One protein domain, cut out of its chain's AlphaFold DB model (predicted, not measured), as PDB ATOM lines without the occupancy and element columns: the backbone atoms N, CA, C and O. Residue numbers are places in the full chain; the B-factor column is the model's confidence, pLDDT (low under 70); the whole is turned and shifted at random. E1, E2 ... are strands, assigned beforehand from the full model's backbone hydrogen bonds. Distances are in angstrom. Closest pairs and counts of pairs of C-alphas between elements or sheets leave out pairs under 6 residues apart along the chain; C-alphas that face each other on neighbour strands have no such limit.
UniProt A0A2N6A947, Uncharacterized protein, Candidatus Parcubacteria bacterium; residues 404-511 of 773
ATOM      1  N   LEU A 404     285.158 284.786 322.746       56.56
ATOM      2  CA  LEU A 404     285.919 283.601 322.349       56.56
ATOM      3  C   LEU A 404     286.424 282.877 323.592       56.56
ATOM      4  O   LEU A 404     287.241 283.411 324.341       56.56
ATOM      5  N   ASP A 405     285.906 281.667 323.808       58.09
ATOM      6  CA  ASP A 405     286.345 280.749 324.859       58.09
ATOM      7  C   ASP A 405     287.474 279.831 324.354       58.09
ATOM      8  O   ASP A 405     287.441 279.353 323.219       58.09
ATOM      9  N   ASP A 406     288.463 279.530 325.201       49.44
ATOM     10  CA  ASP A 406     289.632 278.704 324.843       49.44
ATOM     11  C   ASP A 406     289.322 277.188 324.768       49.44
ATOM     12  O   ASP A 406     290.210 276.361 324.506       49.44
ATOM     13  N   GLY A 407     288.054 276.817 324.997       50.97
ATOM     14  CA  GLY A 407     287.685 275.490 325.463       50.97
ATOM     15  C   GLY A 407     286.605 274.752 324.682       50.97
ATOM     16  O   GLY A 407     286.858 273.599 324.306       50.97
ATOM     17  N   VAL A 408     285.384 275.289 324.525       45.78
ATOM     18  CA  VAL A 408     284.258 274.414 324.113       45.78
ATOM     19  C   VAL A 408     283.193 275.016 323.192       45.78
ATOM     20  O   VAL A 408     282.612 274.228 322.447       45.78
ATOM     21  N   ASP A 409     282.973 276.325 323.123       51.34
ATOM     22  CA  ASP A 409     281.899 276.870 322.278       51.34
ATOM     23  C   ASP A 409     282.448 277.919 321.298       51.34
ATOM     24  O   ASP A 409     282.771 279.045 321.658       51.34
ATOM     25  N   ASP A 410     282.590 277.500 320.039       61.59
ATOM     26  CA  ASP A 410     282.797 278.372 318.883       61.59
ATOM     27  C   ASP A 410     281.645 279.390 318.842       61.59
ATOM     28  O   ASP A 410     280.515 279.011 318.519       61.59
ATOM     29  N   GLU A 411     281.889 280.659 319.167       74.81
ATOM     30  CA  GLU A 411     280.814 281.645 319.114       74.81
ATOM     31  C   GLU A 411     280.420 281.983 317.679       74.81
ATOM     32  O   GLU A 411     281.243 282.324 316.820       74.81
ATOM     33  N   ILE A 412     279.120 281.832 317.421       84.94
ATOM     34  CA  ILE A 412     278.508 281.984 316.111       84.94
ATOM     35  C   ILE A 412     277.879 283.372 316.031       84.94
ATOM     36  O   ILE A 412     276.896 283.673 316.698       84.94
ATOM     37  N   ILE A 413     278.412 284.207 315.147       86.00
ATOM     38  CA  ILE A 413     277.816 285.484 314.773       86.00
ATOM     39  C   ILE A 413     276.712 285.217 313.752       86.00
ATOM     40  O   ILE A 413     276.978 284.729 312.647       86.00
ATOM     41  N   HIS A 414     275.478 285.569 314.107       88.38
ATOM     42  CA  HIS A 414     274.323 285.488 313.221       88.38
ATOM     43  C   HIS A 414     274.131 286.814 312.473       88.38
ATOM     44  O   HIS A 414     273.808 287.847 313.052       88.38
ATOM     45  N   PHE A 415     274.305 286.790 311.153       89.00
ATOM     46  CA  PHE A 415     273.941 287.902 310.278       89.00
ATOM     47  C   PHE A 415     272.555 287.651 309.704       89.00
ATOM     48  O   PHE A 415     272.304 286.568 309.180       89.00
ATOM     49  N   SER A 416     271.678 288.652 309.744       89.31
ATOM     50  CA  SER A 416     270.348 288.604 309.138       89.31
ATOM     51  C   SER A 416     270.116 289.859 308.309       89.31
ATOM     52  O   SER A 416     270.440 290.957 308.751       89.31
ATOM     53  N   VAL A 417     269.596 289.697 307.092       87.56
ATOM     54  CA  VAL A 417     269.344 290.800 306.162       87.56
ATOM     55  C   VAL A 417     267.976 290.634 305.527       87.56
ATOM     56  O   VAL A 417     267.732 289.674 304.785       87.56
ATOM     57  N   ASP A 418     267.101 291.596 305.789       87.50
ATOM     58  CA  ASP A 418     265.838 291.734 305.080       87.50
ATOM     59  C   ASP A 418     266.078 292.340 303.696       87.50
ATOM     60  O   ASP A 418     266.876 293.258 303.513       87.50
ATOM     61  N   TRP A 419     265.401 291.799 302.689       83.56
ATOM     62  CA  TRP A 419     265.528 292.256 301.311       83.56
ATOM     63  C   TRP A 419     264.169 292.335 300.631       83.56
ATOM     64  O   TRP A 419     263.241 291.582 300.946       83.56
ATOM     65  N   THR A 420     264.085 293.209 299.630       82.06
ATOM     66  CA  THR A 420     262.970 293.256 298.687       82.06
ATOM     67  C   THR A 420     263.499 293.274 297.250       82.06
ATOM     68  O   THR A 420     264.477 293.948 296.934       82.06
ATOM     69  N   ASP A 421     262.892 292.483 296.365       81.00
ATOM     70  CA  ASP A 421     263.161 292.487 294.927       81.00
ATOM     71  C   ASP A 421     261.860 292.767 294.180       81.00
ATOM     72  O   ASP A 421     260.886 292.010 294.226       81.00
ATOM     73  N   THR A 422     261.859 293.854 293.421       78.25
ATOM     74  CA  THR A 422     260.732 294.235 292.570       78.25
ATOM     75  C   THR A 422     260.601 293.340 291.328       78.25
ATOM     76  O   THR A 422     259.568 293.368 290.646       78.25
ATOM     77  N   LEU A 423     261.608 292.509 291.028       69.75
ATOM     78  CA  LEU A 423     261.706 291.683 289.824       69.75
ATOM     79  C   LEU A 423     261.363 290.192 290.030       69.75
ATOM     80  O   LEU A 423     261.588 289.393 289.125       69.75
ATOM     81  N   ASN A 424     260.694 289.805 291.117       61.00
ATOM     82  CA  ASN A 424     259.783 288.645 291.234       61.00
ATOM     83  C   ASN A 424     260.257 287.242 290.780       61.00
ATOM     84  O   ASN A 424     259.416 286.354 290.666       61.00
ATOM     85  N   ASN A 425     261.540 286.988 290.471       62.59
ATOM     86  CA  ASN A 425     261.994 285.686 289.936       62.59
ATOM     87  C   ASN A 425     263.490 285.338 290.167       62.59
ATOM     88  O   ASN A 425     264.016 284.477 289.453       62.59
ATOM     89  N   GLY A 426     264.198 285.987 291.093       66.00
ATOM     90  CA  GLY A 426     265.634 285.766 291.319       66.00
ATOM     91  C   GLY A 426     265.959 284.821 292.480       66.00
ATOM     92  O   GLY A 426     265.221 284.753 293.455       66.00
ATOM     93  N   PHE A 427     267.082 284.101 292.385       78.25
ATOM     94  CA  PHE A 427     267.793 283.637 293.583       78.25
ATOM     95  C   PHE A 427     268.579 284.821 294.137       78.25
ATOM     96  O   PHE A 427     269.184 285.548 293.345       78.25
ATOM     97  N   MET A 428     268.589 284.969 295.458       82.31
ATOM     98  CA  MET A 428     269.378 285.987 296.144       82.31
ATOM     99  C   MET A 428     270.602 285.333 296.786       82.31
ATOM    100  O   MET A 428     270.512 284.229 297.332       82.31
ATOM    101  N   ASN A 429     271.741 286.011 296.698       86.56
ATOM    102  CA  ASN A 429     272.978 285.649 297.377       86.56
ATOM    103  C   ASN A 429     273.294 286.732 298.407       86.56
ATOM    104  O   ASN A 429     273.257 287.917 298.073       86.56
ATOM    105  N   LEU A 430     273.625 286.318 299.629       89.25
ATOM    106  CA  LEU A 430     274.097 287.212 300.685       89.25
ATOM    107  C   LEU A 430     275.614 287.063 300.828       89.25
ATOM    108  O   LEU A 430     276.147 285.944 300.809       89.25
ATOM    109  N   ARG A 431     276.303 288.195 300.957       89.19
ATOM    110  CA  ARG A 431     277.736 288.286 301.233       89.19
ATOM    111  C   ARG A 431     277.978 289.333 302.312       89.19
ATOM    112  O   ARG A 431     277.574 290.479 302.150       89.19
ATOM    113  N   ILE A 432     278.663 288.936 303.378       89.25
ATOM    114  CA  ILE A 432     279.131 289.836 304.434       89.25
ATOM    115  C   ILE A 432     280.656 289.894 304.332       89.25
ATOM    116  O   ILE A 432     281.327 288.896 304.589       89.25
ATOM    117  N   CYS A 433     281.214 291.020 303.894       88.56
ATOM    118  CA  CYS A 433     282.644 291.168 303.605       88.56
ATOM    119  C   CYS A 433     283.411 291.841 304.748       88.56
ATOM    120  O   CYS A 433     282.872 292.744 305.388       88.56
ATOM    121  N   LYS A 434     284.685 291.455 304.949       87.38
ATOM    122  CA  LYS A 434     285.584 292.087 305.941       87.38
ATOM    123  C   LYS A 434     286.081 293.478 305.524       87.38
ATOM    124  O   LYS A 434     286.574 294.241 306.346       87.38
ATOM    125  N   SER A 435     285.972 293.821 304.241       81.25
ATOM    126  CA  SER A 435     286.349 295.133 303.711       81.25
ATOM    127  C   SER A 435     285.321 295.660 302.716       81.25
ATOM    128  O   SER A 435     284.474 294.919 302.215       81.25
ATOM    129  N   ASN A 436     285.421 296.953 302.399       71.31
ATOM    130  CA  ASN A 436     284.570 297.613 301.407       71.31
ATOM    131  C   ASN A 436     284.936 297.273 299.954       71.31
ATOM    132  O   ASN A 436     284.359 297.837 299.020       71.31
ATOM    133  N   ASN A 437     285.923 296.402 299.744       73.50
ATOM    134  CA  ASN A 437     286.362 296.003 298.419       73.50
ATOM    135  C   ASN A 437     285.590 294.746 297.998       73.50
ATOM    136  O   ASN A 437     285.952 293.617 298.333       73.50
ATOM    137  N   PHE A 438     284.499 294.960 297.262       73.50
ATOM    138  CA  PHE A 438     283.698 293.900 296.659       73.50
ATOM    139  C   PHE A 438     283.832 293.933 295.138       73.50
ATOM    140  O   PHE A 438     283.513 294.931 294.482       73.50
ATOM    141  N   THR A 439     284.282 292.827 294.548       75.19
ATOM    142  CA  THR A 439     284.385 292.725 293.093       75.19
ATOM    143  C   THR A 439     283.062 292.218 292.510       75.19
ATOM    144  O   THR A 439     282.841 291.011 292.396       75.19
ATOM    145  N   GLU A 440     282.208 293.137 292.040       67.94
ATOM    146  CA  GLU A 440     280.898 292.824 291.424       67.94
ATOM    147  C   GLU A 440     280.986 291.748 290.325       67.94
ATOM    148  O   GLU A 440     280.130 290.877 290.210       67.94
ATOM    149  N   SER A 441     282.056 291.763 289.519       67.31
ATOM    150  CA  SER A 441     282.208 290.825 288.395       67.31
ATOM    151  C   SER A 441     282.487 289.375 288.804       67.31
ATOM    152  O   SER A 441     282.317 288.472 287.980       67.31
ATOM    153  N   THR A 442     282.948 289.152 290.037       70.88
ATOM    154  CA  THR A 442     283.259 287.823 290.583       70.88
ATOM    155  C   THR A 442     282.388 287.454 291.775       70.88
ATOM    156  O   THR A 442     282.383 286.282 292.131       70.88
ATOM    157  N   MET A 443     281.622 288.405 292.328       69.62
ATOM    158  CA  MET A 443     280.776 288.228 293.514       69.62
ATOM    159  C   MET A 443     281.580 287.713 294.716       69.62
ATOM    160  O   MET A 443     281.133 286.841 295.454       69.62
ATOM    161  N   THR A 444     282.801 288.226 294.869       78.06
ATOM    162  CA  THR A 444     283.741 287.836 295.924       78.06
ATOM    163  C   THR A 444     284.170 289.063 296.709       78.06
ATOM    164  O   THR A 444     284.483 290.096 296.109       78.06
ATOM    165  N   CYS A 445     284.238 288.922 298.029       83.12
ATOM    166  CA  CYS A 445     284.942 289.863 298.888       83.12
ATOM    167  C   CYS A 445     286.446 289.797 298.573       83.12
ATOM    168  O   CYS A 445     286.997 288.702 298.440       83.12
ATOM    169  N   ASP A 446     287.112 290.942 298.422       80.75
ATOM    170  CA  ASP A 446     288.536 290.967 298.064       80.75
ATOM    171  C   ASP A 446     289.450 290.593 299.254       80.75
ATOM    172  O   ASP A 446     290.554 290.096 299.028       80.75
ATOM    173  N   ASP A 447     288.972 290.772 300.494       75.50
ATOM    174  CA  ASP A 447     289.704 290.534 301.754       75.50
ATOM    175  C   ASP A 447     289.032 289.462 302.646       75.50
ATOM    176  O   ASP A 447     288.984 289.597 303.866       75.50
ATOM    177  N   ASP A 448     288.512 288.397 302.027       81.88
ATOM    178  CA  ASP A 448     287.676 287.358 302.651       81.88
ATOM    179  C   ASP A 448     286.292 287.865 303.125       81.88
ATOM    180  O   ASP A 448     285.994 289.062 303.211       81.88
ATOM    181  N   SER A 449     285.385 286.920 303.359       84.62
ATOM    182  CA  SER A 449     284.024 287.160 303.839       84.62
ATOM    183  C   SER A 449     283.893 286.726 305.295       84.62
ATOM    184  O   SER A 449     284.396 285.659 305.651       84.62
ATOM    185  N   TRP A 450     283.145 287.480 306.095       86.62
ATOM    186  CA  TRP A 450     282.588 286.979 307.349       86.62
ATOM    187  C   TRP A 450     281.644 285.815 307.057       86.62
ATOM    188  O   TRP A 450     281.760 284.759 307.649       86.62
ATOM    189  N   CYS A 451     280.764 285.937 306.065       89.25
ATOM    190  CA  CYS A 451     279.871 284.838 305.726       89.25
ATOM    191  C   CYS A 451     279.326 284.941 304.292       89.25
ATOM    192  O   CYS A 451     279.118 286.037 303.762       89.25
ATOM    193  N   GLU A 452     279.101 283.784 303.658       88.31
ATOM    194  CA  GLU A 452     278.556 283.663 302.304       88.31
ATOM    195  C   GLU A 452     277.369 282.696 302.271       88.31
ATOM    196  O   GLU A 452     277.492 281.529 302.648       88.31
ATOM    197  N   LEU A 453     276.232 283.152 301.741       88.56
ATOM    198  CA  LEU A 453     275.078 282.300 301.461       88.56
ATOM    199  C   LEU A 453     274.786 282.296 299.958       88.56
ATOM    200  O   LEU A 453     274.344 283.300 299.396       88.56
ATOM    201  N   ASP A 454     275.010 281.149 299.315       84.31
ATOM    202  CA  ASP A 454     274.709 280.936 297.897       84.31
ATOM    203  C   ASP A 454     273.344 280.273 297.688       84.31
ATOM    204  O   ASP A 454     273.104 279.144 298.123       84.31
ATOM    205  N   GLY A 455     272.477 280.929 296.913       67.56
ATOM    206  CA  GLY A 455     271.353 280.276 296.244       67.56
ATOM    207  C   GLY A 455     270.224 279.794 297.154       67.56
ATOM    208  O   GLY A 455     269.636 278.742 296.873       67.56
ATOM    209  N   SER A 456     269.869 280.548 298.198       62.03
ATOM    210  CA  SER A 456     268.650 280.244 298.950       62.03
ATOM    211  C   SER A 456     267.439 280.448 298.020       62.03
ATOM    212  O   SER A 456     267.226 281.508 297.427       62.03
ATOM    213  N   SER A 457     266.681 279.376 297.767       56.94
ATOM    214  CA  SER A 457     265.500 279.450 296.909       56.94
ATOM    215  C   SER A 457     264.325 279.981 297.725       56.94
ATOM    216  O   SER A 457     263.542 279.203 298.275       56.94
ATOM    217  N   THR A 458     264.175 281.295 297.811       57.28
ATOM    218  CA  THR A 458     262.968 281.924 298.353       57.28
ATOM    219  C   THR A 458     261.872 281.810 297.294       57.28
ATOM    220  O   THR A 458     261.726 282.657 296.426       57.28
ATOM    221  N   GLY A 459     261.163 280.677 297.259       58.34
ATOM    222  CA  GLY A 459     260.258 280.282 296.169       58.34
ATOM    223  C   GLY A 459     259.273 281.359 295.678       58.34
ATOM    224  O   GLY A 459     258.111 281.348 296.071       58.34
ATOM    225  N   GLY A 460     259.717 282.217 294.751       65.44
ATOM    226  CA  GLY A 460     258.930 283.285 294.130       65.44
ATOM    227  C   GLY A 460     258.511 284.425 295.064       65.44
ATOM    228  O   GLY A 460     257.517 285.082 294.767       65.44
ATOM    229  N   ALA A 461     259.192 284.632 296.195       70.44
ATOM    230  CA  ALA A 461     258.890 285.754 297.081       70.44
ATOM    231  C   ALA A 461     259.575 287.040 296.577       70.44
ATOM    232  O   ALA A 461     260.716 286.988 296.132       70.44
ATOM    233  N   ASN A 462     258.876 288.180 296.643       77.88
ATOM    234  CA  ASN A 462     259.430 289.515 296.342       77.88
ATOM    235  C   ASN A 462     260.174 290.130 297.529       77.88
ATOM    236  O   ASN A 462     260.656 291.251 297.437       77.88
ATOM    237  N   SER A 463     260.189 289.449 298.664       81.56
ATOM    238  CA  SER A 463     260.872 289.888 299.866       81.56
ATOM    239  C   SER A 463     261.127 288.697 300.774       81.56
ATOM    240  O   SER A 463     260.501 287.638 300.631       81.56
ATOM    241  N   GLY A 464     262.051 288.861 301.707       83.25
ATOM    242  CA  GLY A 464     262.312 287.887 302.751       83.25
ATOM    243  C   GLY A 464     263.544 288.255 303.555       83.25
ATOM    244  O   GLY A 464     264.136 289.306 303.346       83.25
ATOM    245  N   THR A 465     263.942 287.339 304.426       86.38
ATOM    246  CA  THR A 465     265.107 287.485 305.298       86.38
ATOM    247  C   THR A 465     266.146 286.438 304.910       86.38
ATOM    248  O   THR A 465     265.817 285.261 304.726       86.38
ATOM    249  N   LEU A 466     267.397 286.856 304.731       87.56
ATOM    250  CA  LEU A 466     268.537 285.967 304.521       87.56
ATOM    251  C   LEU A 466     269.402 285.987 305.771       87.56
ATOM    252  O   LEU A 466     269.901 287.040 306.147       87.56
ATOM    253  N   GLY A 467     269.580 284.817 306.381       88.19
ATOM    254  CA  GLY A 467     270.443 284.634 307.540       88.19
ATOM    255  C   GLY A 467     271.684 283.826 307.185       88.19
ATOM    256  O   GLY A 467     271.595 282.887 306.384       88.19
ATOM    257  N   CYS A 468     272.834 284.164 307.756       90.56
ATOM    258  CA  CYS A 468     274.022 283.333 307.653       90.56
ATOM    259  C   CYS A 468     274.925 283.470 308.891       90.56
ATOM    260  O   CYS A 468     274.850 284.457 309.616       90.56
ATOM    261  N   GLU A 469     275.728 282.443 309.154       91.94
ATOM    262  CA  GLU A 469     276.452 282.242 310.413       91.94
ATOM    263  C   GLU A 469     277.968 282.284 310.187       91.94
ATOM    264  O   GLU A 469     278.464 281.701 309.218       91.94
ATOM    265  N   TYR A 470     278.704 282.942 311.085       90.25
ATOM    266  CA  TYR A 470     280.169 282.932 311.116       90.25
ATOM    267  C   TYR A 470     280.688 282.545 312.494       90.25
ATOM    268  O   TYR A 470     280.342 283.183 313.477       90.25
ATOM    269  N   THR A 471     281.570 281.555 312.554       88.88
ATOM    270  CA  THR A 471     282.320 281.244 313.775       88.88
ATOM    271  C   THR A 471     283.485 282.214 313.918       88.88
ATOM    272  O   THR A 471     284.399 282.189 313.088       88.88
ATOM    273  N   ALA A 472     283.457 283.048 314.957       85.25
ATOM    274  CA  ALA A 472     284.548 283.966 315.257       85.25
ATOM    275  C   ALA A 472     285.850 283.207 315.580       85.25
ATOM    276  O   ALA A 472     285.834 282.113 316.143       85.25
ATOM    277  N   LEU A 473     286.996 283.768 315.184       85.88
ATOM    278  CA  LEU A 473     288.329 283.221 315.464       85.88
ATOM    279  C   LEU A 473     289.113 284.188 316.353       85.88
ATOM    280  O   LEU A 473     288.915 285.391 316.255       85.88
ATOM    281  N   GLU A 474     290.099 283.707 317.123       80.44
ATOM    282  CA  GLU A 474     290.978 284.585 317.935       80.44
ATOM    283  C   GLU A 474     291.643 285.701 317.108       80.44
ATOM    284  O   GLU A 474     291.931 286.784 317.609       80.44
ATOM    285  N   SER A 475     291.892 285.455 315.817       83.69
ATOM    286  CA  SER A 475     292.446 286.464 314.906       83.69
ATOM    287  C   SER A 475     291.482 287.597 314.556       83.69
ATOM    288  O   SER A 475     291.923 288.577 313.958       83.69
ATOM    289  N   ASP A 476     290.195 287.436 314.858       85.50
ATOM    290  CA  ASP A 476     289.148 288.430 314.642       85.50
ATOM    291  C   ASP A 476     288.949 289.336 315.870       85.50
ATOM    292  O   ASP A 476     288.088 290.197 315.825       85.50
ATOM    293  N   ALA A 477     289.728 289.183 316.946       81.94
ATOM    294  CA  ALA A 477     289.649 290.027 318.140       81.94
ATOM    295  C   ALA A 477     289.742 291.539 317.845       81.94
ATOM    296  O   ALA A 477     290.598 291.986 317.070       81.94
ATOM    297  N   GLY A 478     288.899 292.324 318.519       83.81
ATOM    298  CA  GLY A 478     288.799 293.776 318.396       83.81
ATOM    299  C   GLY A 478     287.627 294.263 317.537       83.81
ATOM    300  O   GLY A 478     286.679 293.531 317.235       83.81
ATOM    301  N   ASP A 479     287.667 295.551 317.187       83.38
ATOM    302  CA  ASP A 479     286.632 296.199 316.378       83.38
ATOM    303  C   ASP A 479     286.710 295.728 314.921       83.38
ATOM    304  O   ASP A 479     287.702 295.964 314.221       83.38
ATOM    305  N   ASN A 480     285.629 295.119 314.437       85.06
ATOM    306  CA  ASN A 480     285.506 294.647 313.067       85.06
ATOM    307  C   ASN A 480     284.437 295.431 312.322       85.06
ATOM    308  O   ASN A 480     283.278 295.490 312.725       85.06
ATOM    309  N   ASP A 481     284.823 295.979 311.175       87.31
ATOM    310  CA  ASP A 481     283.874 296.502 310.201       87.31
ATOM    311  C   ASP A 481     283.356 295.357 309.315       87.31
ATOM    312  O   ASP A 481     284.085 294.422 308.955       87.31
ATOM    313  N   TYR A 482     282.096 295.450 308.901       89.00
ATOM    314  CA  TYR A 482     281.530 294.581 307.878       89.00
ATOM    315  C   TYR A 482     280.725 295.369 306.851       89.00
ATOM    316  O   TYR A 482     280.186 296.444 307.121       89.00
ATOM    317  N   TYR A 483     280.650 294.791 305.656       87.31
ATOM    318  CA  TYR A 483     279.928 295.347 304.520       87.31
ATOM    319  C   TYR A 483     278.969 294.305 303.965       87.31
ATOM    320  O   TYR A 483     279.369 293.170 303.693       87.31
ATOM    321  N   VAL A 484     277.707 294.689 303.807       88.62
ATOM    322  CA  VAL A 484     276.633 293.790 303.383       88.62
ATOM    323  C   VAL A 484     276.357 293.970 301.896       88.62
ATOM    324  O   VAL A 484     276.036 295.065 301.438       88.62
ATOM    325  N   TYR A 485     276.433 292.878 301.138       87.81
ATOM    326  CA  TYR A 485     276.064 292.845 299.727       87.81
ATOM    327  C   TYR A 485     274.999 291.782 299.500       87.81
ATOM    328  O   TYR A 485     275.215 290.592 299.749       87.81
ATOM    329  N   VAL A 486     273.852 292.215 298.981       88.12
ATOM    330  CA  VAL A 486     272.797 291.316 298.520       88.12
ATOM    331  C   VAL A 486     272.781 291.364 297.002       88.12
ATOM    332  O   VAL A 486     272.638 292.430 296.406       88.12
ATOM    333  N   CYS A 487     272.962 290.211 296.368       86.25
ATOM    334  CA  CYS A 487     273.076 290.108 294.921       86.25
ATOM    335  C   CYS A 487     271.997 289.214 294.327       86.25
ATOM    336  O   CYS A 487     271.716 288.135 294.848       86.25
ATOM    337  N   ASP A 488     271.459 289.618 293.183       84.69
ATOM    338  CA  ASP A 488     270.582 288.772 292.386       84.69
ATOM    339  C   ASP A 488     271.367 287.687 291.615       84.69
ATOM    340  O   ASP A 488     272.598 287.696 291.498       84.69
ATOM    341  N   TYR A 489     270.638 286.739 291.022       80.88
ATOM    342  CA  TYR A 489     271.208 285.682 290.176       80.88
ATOM    343  C   TYR A 489     271.948 286.208 288.926       80.88
ATOM    344  O   TYR A 489     272.717 285.473 288.299       80.88
ATOM    345  N   TYR A 490     271.707 287.454 288.514       80.69
ATOM    346  CA  TYR A 490     272.331 288.056 287.337       80.69
ATOM    347  C   TYR A 490     273.663 288.745 287.639       80.69
ATOM    348  O   TYR A 490     274.315 289.200 286.696       80.69
ATOM    349  N   GLY A 491     274.100 288.766 288.901       75.56
ATOM    350  CA  GLY A 491     275.331 289.444 289.293       75.56
ATOM    351  C   GLY A 491     275.129 290.908 289.668       75.56
ATOM    352  O   GLY A 491     276.115 291.619 289.832       75.56
ATOM    353  N   THR A 492     273.883 291.374 289.757       82.56
ATOM    354  CA  THR A 492     273.567 292.743 290.165       82.56
ATOM    355  C   THR A 492     273.436 292.763 291.677       82.56
ATOM    356  O   THR A 492     272.557 292.102 292.228       82.56
ATOM    357  N   CYS A 493     274.315 293.498 292.345       84.19
ATOM    358  CA  CYS A 493     274.291 293.655 293.794       84.19
ATOM    359  C   CYS A 493     273.720 295.017 294.181       84.19
ATOM    360  O   CYS A 493     273.670 295.930 293.350       84.19
ATOM    361  N   THR A 494     273.292 295.140 295.436       83.25
ATOM    362  CA  THR A 494     272.943 296.419 296.061       83.25
ATOM    363  C   THR A 494     274.065 297.424 295.793       83.25
ATOM    364  O   THR A 494     275.249 297.141 295.991       83.25
ATOM    365  N   SER A 495     273.705 298.538 295.156       64.12
ATOM    366  CA  SER A 495     274.670 299.362 294.437       64.12
ATOM    367  C   SER A 495     275.299 300.427 295.325       64.12
ATOM    368  O   SER A 495     274.590 301.222 295.930       64.12
ATOM    369  N   ASP A 496     276.623 300.497 295.213       61.03
ATOM    370  CA  ASP A 496     277.562 301.501 295.717       61.03
ATOM    371  C   ASP A 496     278.213 301.190 297.087       61.03
ATOM    372  O   ASP A 496     277.640 301.474 298.136       61.03
ATOM    373  N   PRO A 497     279.466 300.680 297.108       54.47
ATOM    374  CA  PRO A 497     280.266 300.561 298.334       54.47
ATOM    375  C   PRO A 497     280.642 301.923 298.956       54.47
ATOM    376  O   PRO A 497     281.359 301.964 299.955       54.47
ATOM    377  N   GLY A 498     280.226 303.038 298.341       58.50
ATOM    378  CA  GLY A 498     280.344 304.388 298.885       58.50
ATOM    379  C   GLY A 498     279.135 304.875 299.691       58.50
ATOM    380  O   GLY A 498     279.215 305.984 300.218       58.50
ATOM    381  N   ASP A 499     278.043 304.107 299.765       67.19
ATOM    382  CA  ASP A 499     276.921 304.420 300.650       67.19
ATOM    383  C   ASP A 499     277.131 303.749 302.016       67.19
ATOM    384  O   ASP A 499     277.223 302.523 302.121       67.19
ATOM    385  N   ASP A 500     277.234 304.566 303.068       71.00
ATOM    386  CA  ASP A 500     277.460 304.109 304.448       71.00
ATOM    387  C   ASP A 500     276.277 303.268 304.979       71.00
ATOM    388  O   ASP A 500     276.406 302.624 306.017       71.00
ATOM    389  N   SER A 501     275.147 303.230 304.260       76.31
ATOM    390  CA  SER A 501     273.953 302.435 304.584       76.31
ATOM    391  C   SER A 501     274.189 300.918 304.631       76.31
ATOM    392  O   SER A 501     273.454 300.216 305.319       76.31
ATOM    393  N   ASN A 502     275.231 300.414 303.958       78.50
ATOM    394  CA  ASN A 502     275.573 298.984 303.914       78.50
ATOM    395  C   ASN A 502     276.747 298.604 304.830       78.50
ATOM    396  O   ASN A 502     277.263 297.485 304.740       78.50
ATOM    397  N   LYS A 503     277.211 299.542 305.665       83.62
ATOM    398  CA  LYS A 503     278.306 299.333 306.611       83.62
ATOM    399  C   LYS A 503     277.749 299.134 308.017       83.62
ATOM    400  O   LYS A 503     276.950 299.934 308.490       83.62
ATOM    401  N   GLY A 504     278.272 298.140 308.723       85.81
ATOM    402  CA  GLY A 504     278.166 298.081 310.175       85.81
ATOM    403  C   GLY A 504     279.491 297.699 310.819       85.81
ATOM    404  O   GLY A 504     280.496 297.490 310.136       85.81
ATOM    405  N   SER A 505     279.487 297.628 312.144       85.50
ATOM    406  CA  SER A 505     280.623 297.162 312.935       85.50
ATOM    407  C   SER A 505     280.147 296.248 314.058       85.50
ATOM    408  O   SER A 505     279.046 296.442 314.574       85.50
ATOM    409  N   PHE A 506     280.973 295.286 314.447       85.56
ATOM    410  CA  PHE A 506     280.808 294.496 315.666       85.56
ATOM    411  C   PHE A 506     282.158 294.374 316.375       85.56
ATOM    412  O   PHE A 506     283.210 294.440 315.740       85.56
ATOM    413  N   LEU A 507     282.123 294.210 317.693       83.12
ATOM    414  CA  LEU A 507     283.299 293.921 318.505       83.12
ATOM    415  C   LEU A 507     283.370 292.404 318.696       83.12
ATOM    416  O   LEU A 507     282.360 291.801 319.042       83.12
ATOM    417  N   VAL A 508     284.532 291.798 318.467       85.19
ATOM    418  CA  VAL A 508     284.820 290.444 318.964       85.19
ATOM    419  C   VAL A 508     285.704 290.627 320.179       85.19
ATOM    420  O   VAL A 508     286.823 291.122 320.040       85.19
ATOM    421  N   ASN A 509     285.189 290.282 321.352       83.00
ATOM    422  CA  ASN A 509     285.895 290.507 322.606       83.00
ATOM    423  C   ASN A 509     286.587 289.212 323.034       83.00
ATOM    424  O   ASN A 509     285.941 288.168 323.170       83.00
ATOM    425  N   LEU A 510     287.899 289.254 323.238       83.31
ATOM    426  CA  LEU A 510     288.619 288.129 323.816       83.31
ATOM    427  C   LEU A 510     288.350 288.058 325.311       83.31
ATOM    428  O   LEU A 510     288.251 289.066 326.001       83.31
ATOM    429  N   ARG A 511     288.279 286.837 325.842       82.94
ATOM    430  CA  ARG A 511     288.247 286.658 327.291       82.94
ATOM    431  C   ARG A 511     289.541 287.197 327.901       82.94
ATOM    432  O   ARG A 511     290.613 286.749 327.483       82.94
TER     433      ARG A 511
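This is residues 404 to 511 of the 773 residues of an uncharacterized protein of Candidatus Parcubacteria bacterium (UniProt A0A2N6A947). An elongated, twisted sandwich: a sheet of four strands, in the order E3, E2, E5, E6, is partly face to face with a narrow ribbon of two, E1 and E4. E6, an edge strand, reaches past the overlap. The 108 printed residues have six named strands, E1 to E6 in chain order, and no named helix; both sheets are antiparallel. The class is all strand, though only 51 residues are in named elements; the whole is compact, with a radius of gyration of the C-alphas of 14.8 A, and spans 46 by 29 by 22 A.

E1, residues 412 to 420, is the antiparallel neighbour of E4, residues 463 to 471, with N 413 and O 470 2.7 A apart. E2, residues 428 to 433, forms a hairpin with E3, residues 449 to 456; N 453 and O 430 are 2.9 A apart. Between the sheets, the closest C-alphas of E3 and E4, Cys 451 and Tyr 470, are 5.7 A apart. E5, residues 478 to 488, pairs with E2 over residues 483 to 488, N 431 and O 485 being 2.9 A apart. Over residues 478 to 483 it pairs with E6, residues 503 to 510, in a hairpin; N 480 and O 506 are 2.8 A apart. E6 and E1 are apart.

E1 begins at C-alpha 412 (278.508, 281.984, 316.111) and measures 25.9 A. E2 measures 16.1 A, E3 17.6 A, E4 27.0 A and E5 32.1 A. E6, 23.0 A, ends at C-alpha 510 (288.619, 288.129, 323.816).

The farthest C-alphas, Gly 407 and Leu 423, are 47.0 A apart. The printed part has no cut. The links E2 to E3 and E5 to E6 are long. The mean pLDDT of the printed part is 78.2; 25 residues are under 70, among them 404 to 410.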